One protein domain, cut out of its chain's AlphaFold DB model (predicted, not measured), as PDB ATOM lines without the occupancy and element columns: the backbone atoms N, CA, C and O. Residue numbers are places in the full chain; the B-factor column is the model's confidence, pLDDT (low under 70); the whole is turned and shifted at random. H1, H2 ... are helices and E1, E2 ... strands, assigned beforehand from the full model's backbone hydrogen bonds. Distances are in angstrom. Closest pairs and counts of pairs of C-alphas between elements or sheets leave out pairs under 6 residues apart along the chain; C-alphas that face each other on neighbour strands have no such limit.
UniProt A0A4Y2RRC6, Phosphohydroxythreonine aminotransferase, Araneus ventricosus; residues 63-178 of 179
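What this domain is: This is residues 63 to 178 of the 179 residues of the protein "Phosphohydroxythreonine aminotransferase" of Araneus ventricosus (UniProt A0A4Y2RRC6). What shape is this? It has little regular structure: a small twisted sheet of four parallel strands, order E2 E1 E3 E4, has H1 and H2 on one face, two layers, with long loops around. What is printed? The 116 residues, 38 in named elements, run H1 E1 H2 E2 E3 E4, class mixed. It is compact, radius of gyration of the C-alphas 13.4 A, spanning 37 by 33 by 29 A.

Where its parts are: Where are the strands? E1 is residues 81 to 84, E2 103 to 106, E3 132 to 135, E4 158 to 161, ending at C-alpha (227.899, 242.745, 217.930). And the helices? H1, residues 63 to 74, starts at C-alpha (232.410, 247.742, 215.709) and spans 16.5 A; H2, residues 89 to 98, 14.3 A.

How they stand to each other: What pairs the strands? Within hydrogen-bond range are N 84 and O 105 (E1, E2), 2.9 A; N 133 and O 83 (E3, E1), 2.8 A; N 159 and O 132 (E4, E3), 2.9 A. Where are the helices? H2 lies over E1 and E3, height 7.8 A; E1, H2, E2 form a strand-helix-strand unit, parallel strands joined through a helix, its crossover right-handed. H1 touches H2 at a steep tilt of 39 degrees, closest C-alphas Phe 67 and Ala 94, 4.9 A. Every O i to N i+4 pair is within range in H2, 6 of 8 in H1.

The domain as a whole: How large? The farthest C-alphas, Asp 79 and Ser 167, are 37.9 A apart; the printed part has no cut. What is long or uncertain? Links E2 to E3 and E3 to E4 are long; the model's pLDDT is under 70 at residues 141 to 157 and 162 to 178.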
ATOM      1  N   GLY A  63     233.093 248.987 216.093       86.25
ATOM      2  CA  GLY A  63     232.410 247.742 215.709       86.25
ATOM      3  C   GLY A  63     232.879 247.190 214.360       86.25
ATOM      4  O   GLY A  63     233.149 246.000 214.244       86.25
ATOM      5  N   THR A  64     233.083 248.064 213.369       89.69
ATOM      6  CA  THR A  64     233.574 247.664 212.042       89.69
ATOM      7  C   THR A  64     234.978 247.064 212.098       89.69
ATOM      8  O   THR A  64     235.238 246.089 211.407       89.69
ATOM      9  N   GLY A  65     235.878 247.588 212.941       92.75
ATOM     10  CA  GLY A  65     237.202 246.987 213.131       92.75
ATOM     11  C   GLY A  65     237.123 245.557 213.674       92.75
ATOM     12  O   GLY A  65     237.929 244.704 213.304       92.75
ATOM     13  N   GLN A  66     236.106 245.263 214.491       93.81
ATOM     14  CA  GLN A  66     235.887 243.915 215.011       93.81
ATOM     15  C   GLN A  66     235.334 242.940 213.963       93.81
ATOM     16  O   GLN A  66     235.554 241.741 214.103       93.81
ATOM     17  N   PHE A  67     234.711 243.419 212.879       95.06
ATOM     18  CA  PHE A  67     234.290 242.546 211.772       95.06
ATOM     19  C   PHE A  67     235.481 241.829 211.118       95.06
ATOM     20  O   PHE A  67     235.347 240.677 210.719       95.06
ATOM     21  N   SER A  68     236.651 242.475 211.062       95.56
ATOM     22  CA  SER A  68     237.899 241.845 210.612       95.56
ATOM     23  C   SER A  68     238.627 241.136 211.760       95.56
ATOM     24  O   SER A  68     239.193 240.063 211.567       95.56
ATOM     25  N   ALA A  69     238.628 241.716 212.968       95.19
ATOM     26  CA  ALA A  69     239.387 241.163 214.092       95.19
ATOM     27  C   ALA A  69     238.877 239.785 214.538       95.19
ATOM     28  O   ALA A  69     239.689 238.919 214.854       95.19
ATOM     29  N   VAL A  70     237.561 239.557 214.535       94.69
ATOM     30  CA  VAL A  70     236.962 238.267 214.915       94.69
ATOM     31  C   VAL A  70     237.487 237.111 214.048       94.69
ATOM     32  O   VAL A  70     238.112 236.209 214.608       94.69
ATOM     33  N   PRO A  71     237.314 237.105 212.711       94.75
ATOM     34  CA  PRO A  71     237.817 236.009 211.886       94.75
ATOM     35  C   PRO A  71     239.346 235.896 211.931       94.75
ATOM     36  O   PRO A  71     239.851 234.782 211.951       94.75
ATOM     37  N   LEU A  72     240.091 237.002 212.038       95.94
ATOM     38  CA  LEU A  72     241.558 236.957 212.158       95.94
ATOM     39  C   LEU A  72     242.063 236.290 213.448       95.94
ATOM     40  O   LEU A  72     243.190 235.804 213.467       95.94
ATOM     41  N   ASN A  73     241.271 236.295 214.523       95.00
ATOM     42  CA  ASN A  73     241.646 235.658 215.789       95.00
ATOM     43  C   ASN A  73     241.077 234.241 215.938       95.00
ATOM     44  O   ASN A  73     241.672 233.428 216.640       95.00
ATOM     45  N   LEU A  74     239.922 233.950 215.327       93.38
ATOM     46  CA  LEU A  74     239.212 232.679 215.512       93.38
ATOM     47  C   LEU A  74     239.401 231.687 214.356       93.38
ATOM     48  O   LEU A  74     239.215 230.486 214.555       93.38
ATOM     49  N   CYS A  75     239.779 232.158 213.167       93.81
ATOM     50  CA  CYS A  75     240.090 231.307 212.021       93.81
ATOM     51  C   CYS A  75     241.609 231.176 211.867       93.81
ATOM     52  O   CYS A  75     242.354 232.146 211.987       93.81
ATOM     53  N   SER A  76     242.073 229.961 211.593       93.69
ATOM     54  CA  SER A  76     243.484 229.658 211.322       93.69
ATOM     55  C   SER A  76     243.778 229.546 209.825       93.69
ATOM     56  O   SER A  76     244.939 229.616 209.425       93.69
ATOM     57  N   SER A  77     242.747 229.360 208.997       94.50
ATOM     58  CA  SER A  77     242.860 229.222 207.543       94.50
ATOM     59  C   SER A  77     241.723 229.952 206.813       94.50
ATOM     60  O   SER A  77     240.597 229.957 207.314       94.50
ATOM     61  N   PRO A  78     241.957 230.479 205.593       94.00
ATOM     62  CA  PRO A  78     240.895 230.948 204.698       94.00
ATOM     63  C   PRO A  78     239.823 229.899 204.369       94.00
ATOM     64  O   PRO A  78     238.701 230.261 204.017       94.00
ATOM     65  N   ASP A  79     240.147 228.612 204.502       95.88
ATOM     66  CA  ASP A  79     239.207 227.510 204.267       95.88
ATOM     67  C   ASP A  79     238.304 227.205 205.473       95.88
ATOM     68  O   ASP A  79     237.356 226.422 205.346       95.88
ATOM     69  N   ASP A  80     238.578 227.801 206.642       96.31
ATOM     70  CA  ASP A  80     237.750 227.610 207.830       96.31
ATOM     71  C   ASP A  80     236.332 228.126 207.578       96.31
ATOM     72  O   ASP A  80     236.131 229.238 207.087       96.31
ATOM     73  N   VAL A  81     235.339 227.309 207.931       96.69
ATOM     74  CA  VAL A  81     233.925 227.648 207.763       96.69
ATOM     75  C   VAL A  81     233.437 228.429 208.976       96.69
ATOM     76  O   VAL A  81     233.731 228.061 210.112       96.69
ATOM     77  N   VAL A  82     232.673 229.492 208.747       95.50
ATOM     78  CA  VAL A  82     232.019 230.285 209.797       95.50
ATOM     79  C   VAL A  82     230.572 230.539 209.417       95.50
ATOM     80  O   VAL A  82     230.275 230.810 208.255       95.50
ATOM     81  N   ASP A  83     229.669 230.471 210.385       95.38
ATOM     82  CA  ASP A  83     228.241 230.641 210.142       95.38
ATOM     83  C   ASP A  83     227.821 232.076 210.475       95.38
ATOM     84  O   ASP A  83     228.134 232.592 211.543       95.38
ATOM     85  N   TYR A  84     227.110 232.741 209.565       93.69
ATOM     86  CA  TYR A  84     226.599 234.100 209.764       93.69
ATOM     87  C   TYR A  84     225.076 234.137 209.630       93.69
ATOM     88  O   TYR A  84     224.517 233.822 208.574       93.69
ATOM     89  N   VAL A  85     224.419 234.594 210.696       90.81
ATOM     90  CA  VAL A  85     222.990 234.914 210.752       90.81
ATOM     91  C   VAL A  85     222.814 236.356 210.289       90.81
ATOM     92  O   VAL A  85     223.162 237.301 210.999       90.81
ATOM     93  N   ILE A  86     222.317 236.527 209.065       90.56
ATOM     94  CA  ILE A  86     222.202 237.842 208.425       90.56
ATOM     95  C   ILE A  86     220.752 238.304 208.464       90.56
ATOM     96  O   ILE A  86     219.922 237.833 207.691       90.56
ATOM     97  N   THR A  87     220.482 239.252 209.352       86.38
ATOM     98  CA  THR A  87     219.148 239.811 209.621       86.38
ATOM     99  C   THR A  87     219.089 241.317 209.386       86.38
ATOM    100  O   THR A  87     218.062 241.941 209.610       86.38
ATOM    101  N   GLY A  88     220.171 241.935 208.907       87.25
ATOM    102  CA  GLY A  88     220.165 243.359 208.612       87.25
ATOM    103  C   GLY A  88     221.458 243.878 208.003       87.25
ATOM    104  O   GLY A  88     222.203 243.175 207.319       87.25
ATOM    105  N   THR A  89     221.705 245.172 208.198       88.12
ATOM    106  CA  THR A  89     222.832 245.862 207.561       88.12
ATOM    107  C   THR A  89     224.159 245.543 208.233       88.12
ATOM    108  O   THR A  89     225.160 245.389 207.533       88.12
ATOM    109  N   TRP A  90     224.201 245.449 209.560       88.88
ATOM    110  CA  TRP A  90     225.446 245.241 210.294       88.88
ATOM    111  C   TRP A  90     225.939 243.807 210.172       88.88
ATOM    112  O   TRP A  90     227.095 243.607 209.810       88.88
ATOM    113  N   SER A  91     225.060 242.823 210.358       89.50
ATOM    114  CA  SER A  91     225.362 241.407 210.118       89.50
ATOM    115  C   SER A  91     225.783 241.142 208.670       89.50
ATOM    116  O   SER A  91     226.745 240.414 208.429       89.50
ATOM    117  N   SER A  92     225.141 241.799 207.694       92.00
ATOM    118  CA  SER A  92     225.533 241.699 206.283       92.00
ATOM    119  C   SER A  92     226.925 242.283 206.023       92.00
ATOM    120  O   SER A  92     227.737 241.660 205.339       92.00
ATOM    121  N   ARG A  93     227.244 243.447 206.608       93.62
ATOM    122  CA  ARG A  93     228.585 244.052 206.519       93.62
ATOM    123  C   ARG A  93     229.650 243.202 207.207       93.62
ATOM    124  O   ARG A  93     230.733 243.063 206.654       93.62
ATOM    125  N   ALA A  94     229.340 242.624 208.364       94.50
ATOM    126  CA  ALA A  94     230.246 241.730 209.075       94.50
ATOM    127  C   ALA A  94     230.559 240.476 208.247       94.50
ATOM    128  O   ALA A  94     231.725 240.134 208.081       94.50
ATOM    129  N   ALA A  95     229.538 239.856 207.641       95.88
ATOM    130  CA  ALA A  95     229.715 238.712 206.749       95.88
ATOM    131  C   ALA A  95     230.586 239.058 205.528       95.88
ATOM    132  O   ALA A  95     231.514 238.323 205.207       95.88
ATOM    133  N   LEU A  96     230.322 240.196 204.872       96.50
ATOM    134  CA  LEU A  96     231.124 240.664 203.732       96.50
ATOM    135  C   LEU A  96     232.588 240.930 204.108       96.50
ATOM    136  O   LEU A  96     233.485 240.714 203.297       96.50
ATOM    137  N   GLU A  97     232.845 241.414 205.322       97.38
ATOM    138  CA  GLU A  97     234.209 241.622 205.806       97.38
ATOM    139  C   GLU A  97     234.910 240.290 206.111       97.38
ATOM    140  O   GLU A  97     236.069 240.104 205.738       97.38
ATOM    141  N   ALA A  98     234.203 239.345 206.735       97.12
ATOM    142  CA  ALA A  98     234.734 238.033 207.094       97.12
ATOM    143  C   ALA A  98     235.092 237.162 205.878       97.12
ATOM    144  O   ALA A  98     236.051 236.390 205.950       97.12
ATOM    145  N   GLU A  99     234.400 237.336 204.745       97.19
ATOM    146  CA  GLU A  99     234.703 236.666 203.465       97.19
ATOM    147  C   GLU A  99     236.141 236.912 202.970       97.19
ATOM    148  O   GLU A  99     236.655 236.141 202.162       97.19
ATOM    149  N   LYS A 100     236.832 237.948 203.466       97.25
ATOM    150  CA  LYS A 100     238.249 238.198 203.148       97.25
ATOM    151  C   LYS A 100     239.214 237.229 203.837       97.25
ATOM    152  O   LYS A 100     240.368 237.140 203.422       97.25
ATOM    153  N   TYR A 101     238.775 236.566 204.905       97.12
ATOM    154  CA  TYR A 101     239.647 235.838 205.832       97.12
ATOM    155  C   TYR A 101     239.240 234.380 206.048       97.12
ATOM    156  O   TYR A 101     240.040 233.617 206.578       97.12
ATOM    157  N   CYS A 102     238.009 234.002 205.695       96.81
ATOM    158  CA  CYS A 102     237.454 232.671 205.939       96.81
ATOM    159  C   CYS A 102     236.259 232.379 205.017       96.81
ATOM    160  O   CYS A 102     235.745 233.269 204.329       96.81
ATOM    161  N   LYS A 103     235.778 231.132 205.023       97.75
ATOM    162  CA  LYS A 103     234.622 230.697 204.241       97.75
ATOM    163  C   LYS A 103     233.323 230.954 205.003       97.75
ATOM    164  O   LYS A 103     232.907 230.169 205.852       97.75
ATOM    165  N   VAL A 104     232.642 232.040 204.653       97.50
ATOM    166  CA  VAL A 104     231.359 232.401 205.267       97.50
ATOM    167  C   VAL A 104     230.219 231.555 204.700       97.50
ATOM    168  O   VAL A 104     229.914 231.604 203.507       97.50
ATOM    169  N   ASN A 105     229.544 230.815 205.573       96.75
ATOM    170  CA  ASN A 105     228.247 230.213 205.316       96.75
ATOM    171  C   ASN A 105     227.139 231.154 205.804       96.75
ATOM    172  O   ASN A 105     227.044 231.503 206.981       96.75
ATOM    173  N   ARG A 106     226.280 231.579 204.879       95.44
ATOM    174  CA  ARG A 106     225.113 232.410 205.181       95.44
ATOM    175  C   ARG A 106     223.962 231.467 205.504       95.44
ATOM    176  O   ARG A 106     223.412 230.839 204.603       95.44
ATOM    177  N   VAL A 107     223.631 231.353 206.787       92.88
ATOM    178  CA  VAL A 107     222.745 230.281 207.284       92.88
ATOM    179  C   VAL A 107     221.284 230.502 206.893       92.88
ATOM    180  O   VAL A 107     220.498 229.558 206.859       92.88
ATOM    181  N   LEU A 108     220.934 231.749 206.567       90.50
ATOM    182  CA  LEU A 108     219.627 232.161 206.077       90.50
ATOM    183  C   LEU A 108     219.663 232.426 204.562       90.50
ATOM    184  O   LEU A 108     220.688 232.871 204.034       90.50
ATOM    185  N   PRO A 109     218.541 232.216 203.848       88.00
ATOM    186  CA  PRO A 109     218.411 232.619 202.454       88.00
ATOM    187  C   PRO A 109     218.690 234.112 202.261       88.00
ATOM    188  O   PRO A 109     218.331 234.949 203.088       88.00
ATOM    189  N   LYS A 110     219.295 234.467 201.123       86.06
ATOM    190  CA  LYS A 110     219.525 235.871 200.776       86.06
ATOM    191  C   LYS A 110     218.185 236.597 200.635       86.06
ATOM    192  O   LYS A 110     217.356 236.206 199.816       86.06
ATOM    193  N   THR A 111     218.024 237.690 201.371       82.75
ATOM    194  CA  THR A 111     216.876 238.592 201.267       82.75
ATOM    195  C   THR A 111     217.332 240.019 200.961       82.75
ATOM    196  O   THR A 111     218.441 240.420 201.315       82.75
ATOM    197  N   ASN A 112     216.473 240.781 200.283       76.00
ATOM    198  CA  ASN A 112     216.640 242.224 200.088       76.00
ATOM    199  C   ASN A 112     215.786 243.042 201.072       76.00
ATOM    200  O   ASN A 112     215.886 244.265 201.090       76.00
ATOM    201  N   VAL A 113     214.936 242.374 201.859       78.88
ATOM    202  CA  VAL A 113     214.064 242.988 202.861       78.88
ATOM    203  C   VAL A 113     214.203 242.198 204.153       78.88
ATOM    204  O   VAL A 113     213.954 240.992 204.181       78.88
ATOM    205  N   TYR A 114     214.612 242.882 205.210       78.19
ATOM    206  CA  TYR A 114     214.659 242.324 206.553       78.19
ATOM    207  C   TYR A 114     213.336 242.687 207.238       78.19
ATOM    208  O   TYR A 114     212.998 243.869 207.343       78.19
ATOM    209  N   THR A 115     212.531 241.670 207.559       73.12
ATOM    210  CA  THR A 115     211.205 241.817 208.194       73.12
ATOM    211  C   THR A 115     211.086 241.091 209.533       73.12
ATOM    212  O   THR A 115     210.010 241.071 210.130       73.12
ATOM    213  N   GLY A 116     212.152 240.435 209.972       70.62
ATOM    214  CA  GLY A 116     212.206 239.618 211.167       70.62
ATOM    215  C   GLY A 116     213.315 238.575 211.096       70.62
ATOM    216  O   GLY A 116     213.861 238.267 210.033       70.62
ATOM    217  N   ILE A 117     213.573 237.974 212.251       76.19
ATOM    218  CA  ILE A 117     214.500 236.859 212.399       76.19
ATOM    219  C   ILE A 117     213.720 235.550 212.179       76.19
ATOM    220  O   ILE A 117     212.777 235.297 212.935       76.19
ATOM    221  N   PRO A 118     214.082 234.727 211.175       79.81
ATOM    222  CA  PRO A 118     213.475 233.412 210.959       79.81
ATOM    223  C   PRO A 118     213.733 232.457 212.124       79.81
ATOM    224  O   PRO A 118     214.717 232.614 212.858       79.81
ATOM    225  N   ASP A 119     212.881 231.441 212.262       82.12
ATOM    226  CA  ASP A 119     213.029 230.429 213.309       82.12
ATOM    227  C   ASP A 119     214.362 229.674 213.160       82.12
ATOM    228  O   ASP A 119     214.851 229.462 212.048       82.12
ATOM    229  N   GLN A 120     214.967 229.254 214.276       80.50
ATOM    230  CA  GLN A 120     216.265 228.563 214.265       80.50
ATOM    231  C   GLN A 120     216.228 227.249 213.475       80.50
ATOM    232  O   GLN A 120     217.241 226.856 212.901       80.50
ATOM    233  N   SER A 121     215.067 226.595 213.379       83.50
ATOM    234  CA  SER A 121     214.890 225.398 212.546       83.50
ATOM    235  C   SER A 121     215.081 225.658 211.046       83.50
ATOM    236  O   SER A 121     215.342 224.723 210.290       83.50
ATOM    237  N   GLU A 122     215.000 226.914 210.602       85.38
ATOM    238  CA  GLU A 122     215.235 227.312 209.210       85.38
ATOM    239  C   GLU A 122     216.725 227.550 208.905       85.38
ATOM    240  O   GLU A 122     217.105 227.724 207.742       85.38
ATOM    241  N   TRP A 123     217.582 227.573 209.931       89.25
ATOM    242  CA  TRP A 123     218.987 227.938 209.796       89.25
ATOM    243  C   TRP A 123     219.807 226.757 209.283       89.25
ATOM    244  O   TRP A 123     219.874 225.688 209.889       89.25
ATOM    245  N   LYS A 124     220.501 226.963 208.164       92.44
ATOM    246  CA  LYS A 124     221.383 225.959 207.557       92.44
ATOM    247  C   LYS A 124     222.791 226.071 208.129       92.44
ATOM    248  O   LYS A 124     223.691 226.578 207.462       92.44
ATOM    249  N   LEU A 125     222.947 225.636 209.375       90.81
ATOM    250  CA  LEU A 125     224.222 225.635 210.092       90.81
ATOM    251  C   LEU A 125     225.208 224.612 209.510       90.81
ATOM    252  O   LEU A 125     224.814 223.543 209.036       90.81
ATOM    253  N   SER A 126     226.498 224.934 209.567       91.56
ATOM    254  CA  SER A 126     227.576 224.041 209.148       91.56
ATOM    255  C   SER A 126     228.046 223.187 210.325       91.56
ATOM    256  O   SER A 126     228.416 223.708 211.373       91.56
ATOM    257  N   ASN A 127     228.152 221.869 210.133       89.75
ATOM    258  CA  ASN A 127     228.646 220.951 211.176       89.75
ATOM    259  C   ASN A 127     230.105 221.210 211.600       89.75
ATOM    260  O   ASN A 127     230.551 220.688 212.614       89.75
ATOM    261  N   ASN A 128     230.867 221.955 210.798       90.56
ATOM    262  CA  ASN A 128     232.279 222.263 211.019       90.56
ATOM    263  C   ASN A 128     232.551 223.773 211.140       90.56
ATOM    264  O   ASN A 128     233.682 224.200 210.897       90.56
ATOM    265  N   ALA A 129     231.532 224.578 211.463       92.12
ATOM    266  CA  ALA A 129     231.720 226.006 211.690       92.12
ATOM    267  C   ALA A 129     232.629 226.259 212.906       92.12
ATOM    268  O   ALA A 129     232.478 225.625 213.949       92.12
ATOM    269  N   LYS A 130     233.560 227.213 212.792       91.94
ATOM    270  CA  LYS A 130     234.403 227.660 213.916       91.94
ATOM    271  C   LYS A 130     233.625 228.481 214.938       91.94
ATOM    272  O   LYS A 130     233.919 228.414 216.126       91.94
ATOM    273  N   TYR A 131     232.667 229.269 214.467       91.38
ATOM    274  CA  TYR A 131     231.766 230.064 215.290       91.38
ATOM    275  C   TYR A 131     230.501 230.401 214.505       91.38
ATOM    276  O   TYR A 131     230.488 230.346 213.267       91.38
ATOM    277  N   VAL A 132     229.473 230.822 215.239       91.31
ATOM    278  CA  VAL A 132     228.261 231.424 214.682       91.31
ATOM    279  C   VAL A 132     228.210 232.895 215.069       91.31
ATOM    280  O   VAL A 132     228.292 233.251 216.246       91.31
ATOM    281  N   TYR A 133     228.082 233.758 214.068       91.56
ATOM    282  CA  TYR A 133     227.963 235.198 214.232       91.56
ATOM    283  C   TYR A 133     226.528 235.663 214.024       91.56
ATOM    284  O   TYR A 133     225.877 235.291 213.046       91.56
ATOM    285  N   TYR A 134     226.073 236.567 214.884       86.62
ATOM    286  CA  TYR A 134     224.838 237.317 214.686       86.62
ATOM    287  C   TYR A 134     225.012 238.780 215.110       86.62
ATOM    288  O   TYR A 134     225.931 239.135 215.844       86.62
ATOM    289  N   CYS A 135     224.128 239.662 214.650       85.06
ATOM    290  CA  CYS A 135     224.021 241.009 215.208       85.06
ATOM    291  C   CYS A 135     222.820 241.038 216.153       85.06
ATOM    292  O   CYS A 135     221.700 240.767 215.725       85.06
ATOM    293  N   ALA A 136     223.039 241.336 217.436       76.88
ATOM    294  CA  ALA A 136     221.960 241.315 218.426       76.88
ATOM    295  C   ALA A 136     220.910 242.409 218.186       76.88
ATOM    296  O   ALA A 136     219.744 242.212 218.522       76.88
ATOM    297  N   ASN A 137     221.321 243.552 217.626       77.31
ATOM    298  CA  ASN A 137     220.448 244.691 217.356       77.31
ATOM    299  C   ASN A 137     220.828 245.388 216.036       77.31
ATOM    300  O   ASN A 137     221.857 246.068 215.941       77.31
ATOM    301  N   GLU A 138     219.968 245.248 215.029       79.56
ATOM    302  CA  GLU A 138     220.107 245.880 213.718       79.56
ATOM    303  C   GLU A 138     219.485 247.286 213.733       79.56
ATOM    304  O   GLU A 138     218.280 247.467 213.615       79.56
ATOM    305  N   THR A 139     220.302 248.333 213.871       73.19
ATOM    306  CA  THR A 139     219.781 249.698 214.105       73.19
ATOM    307  C   THR A 139     219.184 250.391 212.882       73.19
ATOM    308  O   THR A 139     218.460 251.370 213.032       73.19
ATOM    309  N   ILE A 140     219.498 249.924 211.670       70.56
ATOM    310  CA  ILE A 140     219.001 250.521 210.415       70.56
ATOM    311  C   ILE A 140     217.649 249.917 210.021       70.56
ATOM    312  O   ILE A 140     216.767 250.624 209.541       70.56
ATOM    313  N   HIS A 141     217.486 248.616 210.246       62.12
ATOM    314  CA  HIS A 141     216.248 247.886 210.013       62.12
ATOM    315  C   HIS A 141     215.754 247.495 211.393       62.12
ATOM    316  O   HIS A 141     216.258 246.523 211.934       62.12
ATOM    317  N   ALA A 142     214.889 248.330 211.979       48.00
ATOM    318  CA  ALA A 142     214.465 248.288 213.380       48.00
ATOM    319  C   ALA A 142     213.793 246.957 213.763       48.00
ATOM    320  O   ALA A 142     212.577 246.876 213.940       48.00
ATOM    321  N   GLU A 143     214.592 245.907 213.881       55.12
ATOM    322  CA  GLU A 143     214.157 244.581 214.261       55.12
ATOM    323  C   GLU A 143     214.456 244.318 215.730       55.12
ATOM    324  O   GLU A 143     215.443 244.763 216.315       55.12
ATOM    325  N   LYS A 144     213.517 243.595 216.330       52.28
ATOM    326  CA  LYS A 144     213.514 243.181 217.725       52.28
ATOM    327  C   LYS A 144     214.719 242.270 217.976       52.28
ATOM    328  O   LYS A 144     214.961 241.357 217.196       52.28
ATOM    329  N   TYR A 145     215.413 242.510 219.088       51.28
ATOM    330  CA  TYR A 145     216.496 241.684 219.629       51.28
ATOM    331  C   TYR A 145     216.332 240.185 219.348       51.28
ATOM    332  O   TYR A 145     215.274 239.617 219.638       51.28
ATOM    333  N   LEU A 146     217.407 239.545 218.877       51.72
ATOM    334  CA  LEU A 146     217.492 238.089 218.821       51.72
ATOM    335  C   LEU A 146     217.444 237.540 220.255       51.72
ATOM    336  O   LEU A 146     218.415 237.659 220.999       51.72
ATOM    337  N   SER A 147     216.316 236.948 220.661       45.19
ATOM    338  CA  SER A 147     216.315 236.044 221.811       45.19
ATOM    339  C   SER A 147     217.136 234.822 221.416       45.19
ATOM    340  O   SER A 147     216.848 234.205 220.393       45.19
ATOM    341  N   LEU A 148     218.179 234.565 222.197       48.53
ATOM    342  CA  LEU A 148     219.316 233.693 221.920       48.53
ATOM    343  C   LEU A 148     219.061 232.456 221.054       48.53
ATOM    344  O   LEU A 148     218.073 231.737 221.205       48.53
ATOM    345  N   VAL A 149     220.063 232.187 220.214       46.22
ATOM    346  CA  VAL A 149     220.333 230.881 219.609       46.22
ATOM    347  C   VAL A 149     220.514 229.885 220.749       46.22
ATOM    348  O   VAL A 149     221.534 229.916 221.428       46.22
ATOM    349  N   GLY A 150     219.483 229.102 221.057       36.66
ATOM    350  CA  GLY A 150     219.507 228.194 222.198       36.66
ATOM    351  C   GLY A 150     220.126 226.874 221.772       36.66
ATOM    352  O   GLY A 150     219.622 226.293 220.824       36.66
ATOM    353  N   ASN A 151     221.181 226.419 222.458       36.28
ATOM    354  CA  ASN A 151     221.747 225.055 222.552       36.28
ATOM    355  C   ASN A 151     221.803 224.151 221.289       36.28
ATOM    356  O   ASN A 151     222.053 222.954 221.413       36.28
ATOM    357  N   SER A 152     221.555 224.659 220.079       34.97
ATOM    358  CA  SER A 152     221.420 223.862 218.850       34.97
ATOM    359  C   SER A 152     222.444 224.231 217.780       34.97
ATOM    360  O   SER A 152     222.326 223.794 216.634       34.97
ATOM    361  N   VAL A 153     223.428 225.059 218.124       40.88
ATOM    362  CA  VAL A 153     224.508 225.443 217.218       40.88
ATOM    363  C   VAL A 153     225.653 224.448 217.346       40.88
ATOM    364  O   VAL A 153     226.149 224.206 218.437       40.88
ATOM    365  N   ALA A 154     226.081 223.874 216.219       42.62
ATOM    366  CA  ALA A 154     227.180 222.906 216.165       42.62
ATOM    367  C   ALA A 154     228.532 223.479 216.644       42.62
ATOM    368  O   ALA A 154     229.455 222.716 216.918       42.62
ATOM    369  N   SER A 155     228.654 224.807 216.745       50.25
ATOM    370  CA  SER A 155     229.796 225.483 217.356       50.25
ATOM    371  C   SER A 155     229.434 226.028 218.739       50.25
ATOM    372  O   SER A 155     228.521 226.844 218.850       50.25
ATOM    373  N   GLU A 156     230.231 225.688 219.754       60.31
ATOM    374  CA  GLU A 156     230.133 226.215 221.131       60.31
ATOM    375  C   GLU A 156     230.423 227.735 221.223       60.31
ATOM    376  O   GLU A 156     230.261 228.350 222.275       60.31
ATOM    377  N   ILE A 157     230.873 228.370 220.128       69.06
ATOM    378  CA  ILE A 157     231.288 229.778 220.096       69.06
ATOM    379  C   ILE A 157     230.236 230.642 219.391       69.06
ATOM    380  O   ILE A 157     230.099 230.619 218.164       69.06
ATOM    381  N   LEU A 158     229.549 231.470 220.179       76.25
ATOM    382  CA  LEU A 158     228.648 232.524 219.714       76.25
ATOM    383  C   LEU A 158     229.358 233.881 219.725       76.25
ATOM    384  O   LEU A 158     229.866 234.322 220.757       76.25
ATOM    385  N   VAL A 159     229.353 234.571 218.586       78.25
ATOM    386  CA  VAL A 159     229.896 235.928 218.452       78.25
ATOM    387  C   VAL A 159     228.770 236.897 218.119       78.25
ATOM    388  O   VAL A 159     227.990 236.670 217.198       78.25
ATOM    389  N   SER A 160     228.699 238.005 218.857       76.31
ATOM    390  CA  SER A 160     227.687 239.033 218.638       76.31
ATOM    391  C   SER A 160     228.279 240.429 218.631       76.31
ATOM    392  O   SER A 160     229.195 240.734 219.396       76.31
ATOM    393  N   THR A 161     227.728 241.296 217.784       70.56
ATOM    394  CA  THR A 161     227.899 242.745 217.930       70.56
ATOM    395  C   THR A 161     226.608 243.383 218.418       70.56
ATOM    396  O   THR A 161     225.510 243.062 217.958       70.56
ATOM    397  N   MET A 162     226.755 244.298 219.375       65.69
ATOM    398  CA  MET A 162     225.657 245.032 219.989       65.69
ATOM    399  C   MET A 162     225.792 246.514 219.662       65.69
ATOM    400  O   MET A 162     226.821 247.129 219.932       65.69
ATOM    401  N   ASN A 163     224.729 247.087 219.106       60.12
ATOM    402  CA  ASN A 163     224.619 248.527 218.889       60.12
ATOM    403  C   ASN A 163     223.880 249.249 220.030       60.12
ATOM    404  O   ASN A 163     223.837 250.475 220.038       60.12
ATOM    405  N   ASP A 164     223.320 248.509 220.993       53.72
ATOM    406  CA  ASP A 164     222.714 249.061 222.205       53.72
ATOM    407  C   ASP A 164     223.160 248.232 223.411       53.72
ATOM    408  O   ASP A 164     222.714 247.109 223.629       53.72
ATOM    409  N   VAL A 165     224.163 248.754 224.112       54.25
ATOM    410  CA  VAL A 165     224.900 248.000 225.129       54.25
ATOM    411  C   VAL A 165     224.187 248.128 226.483       54.25
ATOM    412  O   VAL A 165     224.082 247.150 227.202       54.25
ATOM    413  N   VAL A 166     223.585 249.282 226.798       48.81
ATOM    414  CA  VAL A 166     223.236 249.664 228.185       48.81
ATOM    415  C   VAL A 166     221.728 249.640 228.493       48.81
ATOM    416  O   VAL A 166     221.348 249.737 229.659       48.81
ATOM    417  N   SER A 167     220.848 249.539 227.493       43.09
ATOM    418  CA  SER A 167     219.402 249.714 227.705       43.09
ATOM    419  C   SER A 167     218.630 248.431 228.049       43.09
ATOM    420  O   SER A 167     217.485 248.532 228.494       43.09
ATOM    421  N   ASP A 168     219.230 247.246 227.886       49.09
ATOM    422  CA  ASP A 168     218.486 245.982 227.881       49.09
ATOM    423  C   ASP A 168     219.049 244.929 228.850       49.09
ATOM    424  O   ASP A 168     220.197 244.498 228.750       49.09
ATOM    425  N   GLU A 169     218.214 244.466 229.784       48.31
ATOM    426  CA  GLU A 169     218.572 243.416 230.748       48.31
ATOM    427  C   GLU A 169     218.861 242.058 230.087       48.31
ATOM    428  O   GLU A 169     219.518 241.213 230.693       48.31
ATOM    429  N   ARG A 170     218.421 241.857 228.837       49.97
ATOM    430  CA  ARG A 170     218.699 240.656 228.033       49.97
ATOM    431  C   ARG A 170     220.130 240.611 227.495       49.97
ATOM    432  O   ARG A 170     220.552 239.565 227.021       49.97
ATOM    433  N   CYS A 171     220.883 241.708 227.599       46.28
ATOM    434  CA  CYS A 171     222.310 241.749 227.277       46.28
ATOM    435  C   CYS A 171     223.200 241.193 228.407       46.28
ATOM    436  O   CYS A 171     224.417 241.125 228.243       46.28
ATOM    437  N   ARG A 172     222.633 240.811 229.566       51.28
ATOM    438  CA  ARG A 172     223.382 240.163 230.654       51.28
ATOM    439  C   ARG A 172     223.820 238.770 230.203       51.28
ATOM    440  O   ARG A 172     222.973 237.947 229.857       51.28
ATOM    441  N   LEU A 173     225.125 238.501 230.248       47.75
ATOM    442  CA  LEU A 173     225.712 237.196 229.940       47.75
ATOM    443  C   LEU A 173     225.366 236.212 231.069       47.75
ATOM    444  O   LEU A 173     226.177 235.928 231.938       47.75
ATOM    445  N   THR A 174     224.119 235.750 231.097       37.81
ATOM    446  CA  THR A 174     223.663 234.694 232.010       37.81
ATOM    447  C   THR A 174     223.998 233.320 231.433       37.81
ATOM    448  O   THR A 174     224.181 233.199 230.220       37.81
ATOM    449  N   ASP A 175     224.029 232.288 232.283       33.16
ATOM    450  CA  ASP A 175     224.370 230.890 231.953       33.16
ATOM    451  C   ASP A 175     223.599 230.295 230.752       33.16
ATOM    452  O   ASP A 175     223.993 229.276 230.203       33.16
ATOM    453  N   GLN A 176     222.528 230.943 230.279       35.78
ATOM    454  CA  GLN A 176     221.820 230.581 229.041       35.78
ATOM    455  C   GLN A 176     222.598 230.893 227.748       35.78
ATOM    456  O   GLN A 176     222.179 230.473 226.674       35.78
ATOM    457  N   HIS A 177     223.710 231.628 227.833       38.53
ATOM    458  CA  HIS A 177     224.631 231.880 226.717       38.53
ATOM    459  C   HIS A 177     225.732 230.817 226.593       38.53
ATOM    460  O   HIS A 177     226.566 230.920 225.693       38.53
ATOM    461  N   ILE A 178     225.793 229.866 227.533       30.83
ATOM    462  CA  ILE A 178     226.915 228.941 227.704       30.83
ATOM    463  C   ILE A 178     226.368 227.537 227.988       30.83
ATOM    464  O   ILE A 178     226.171 227.155 229.141       30.83
TER     465      ILE A 178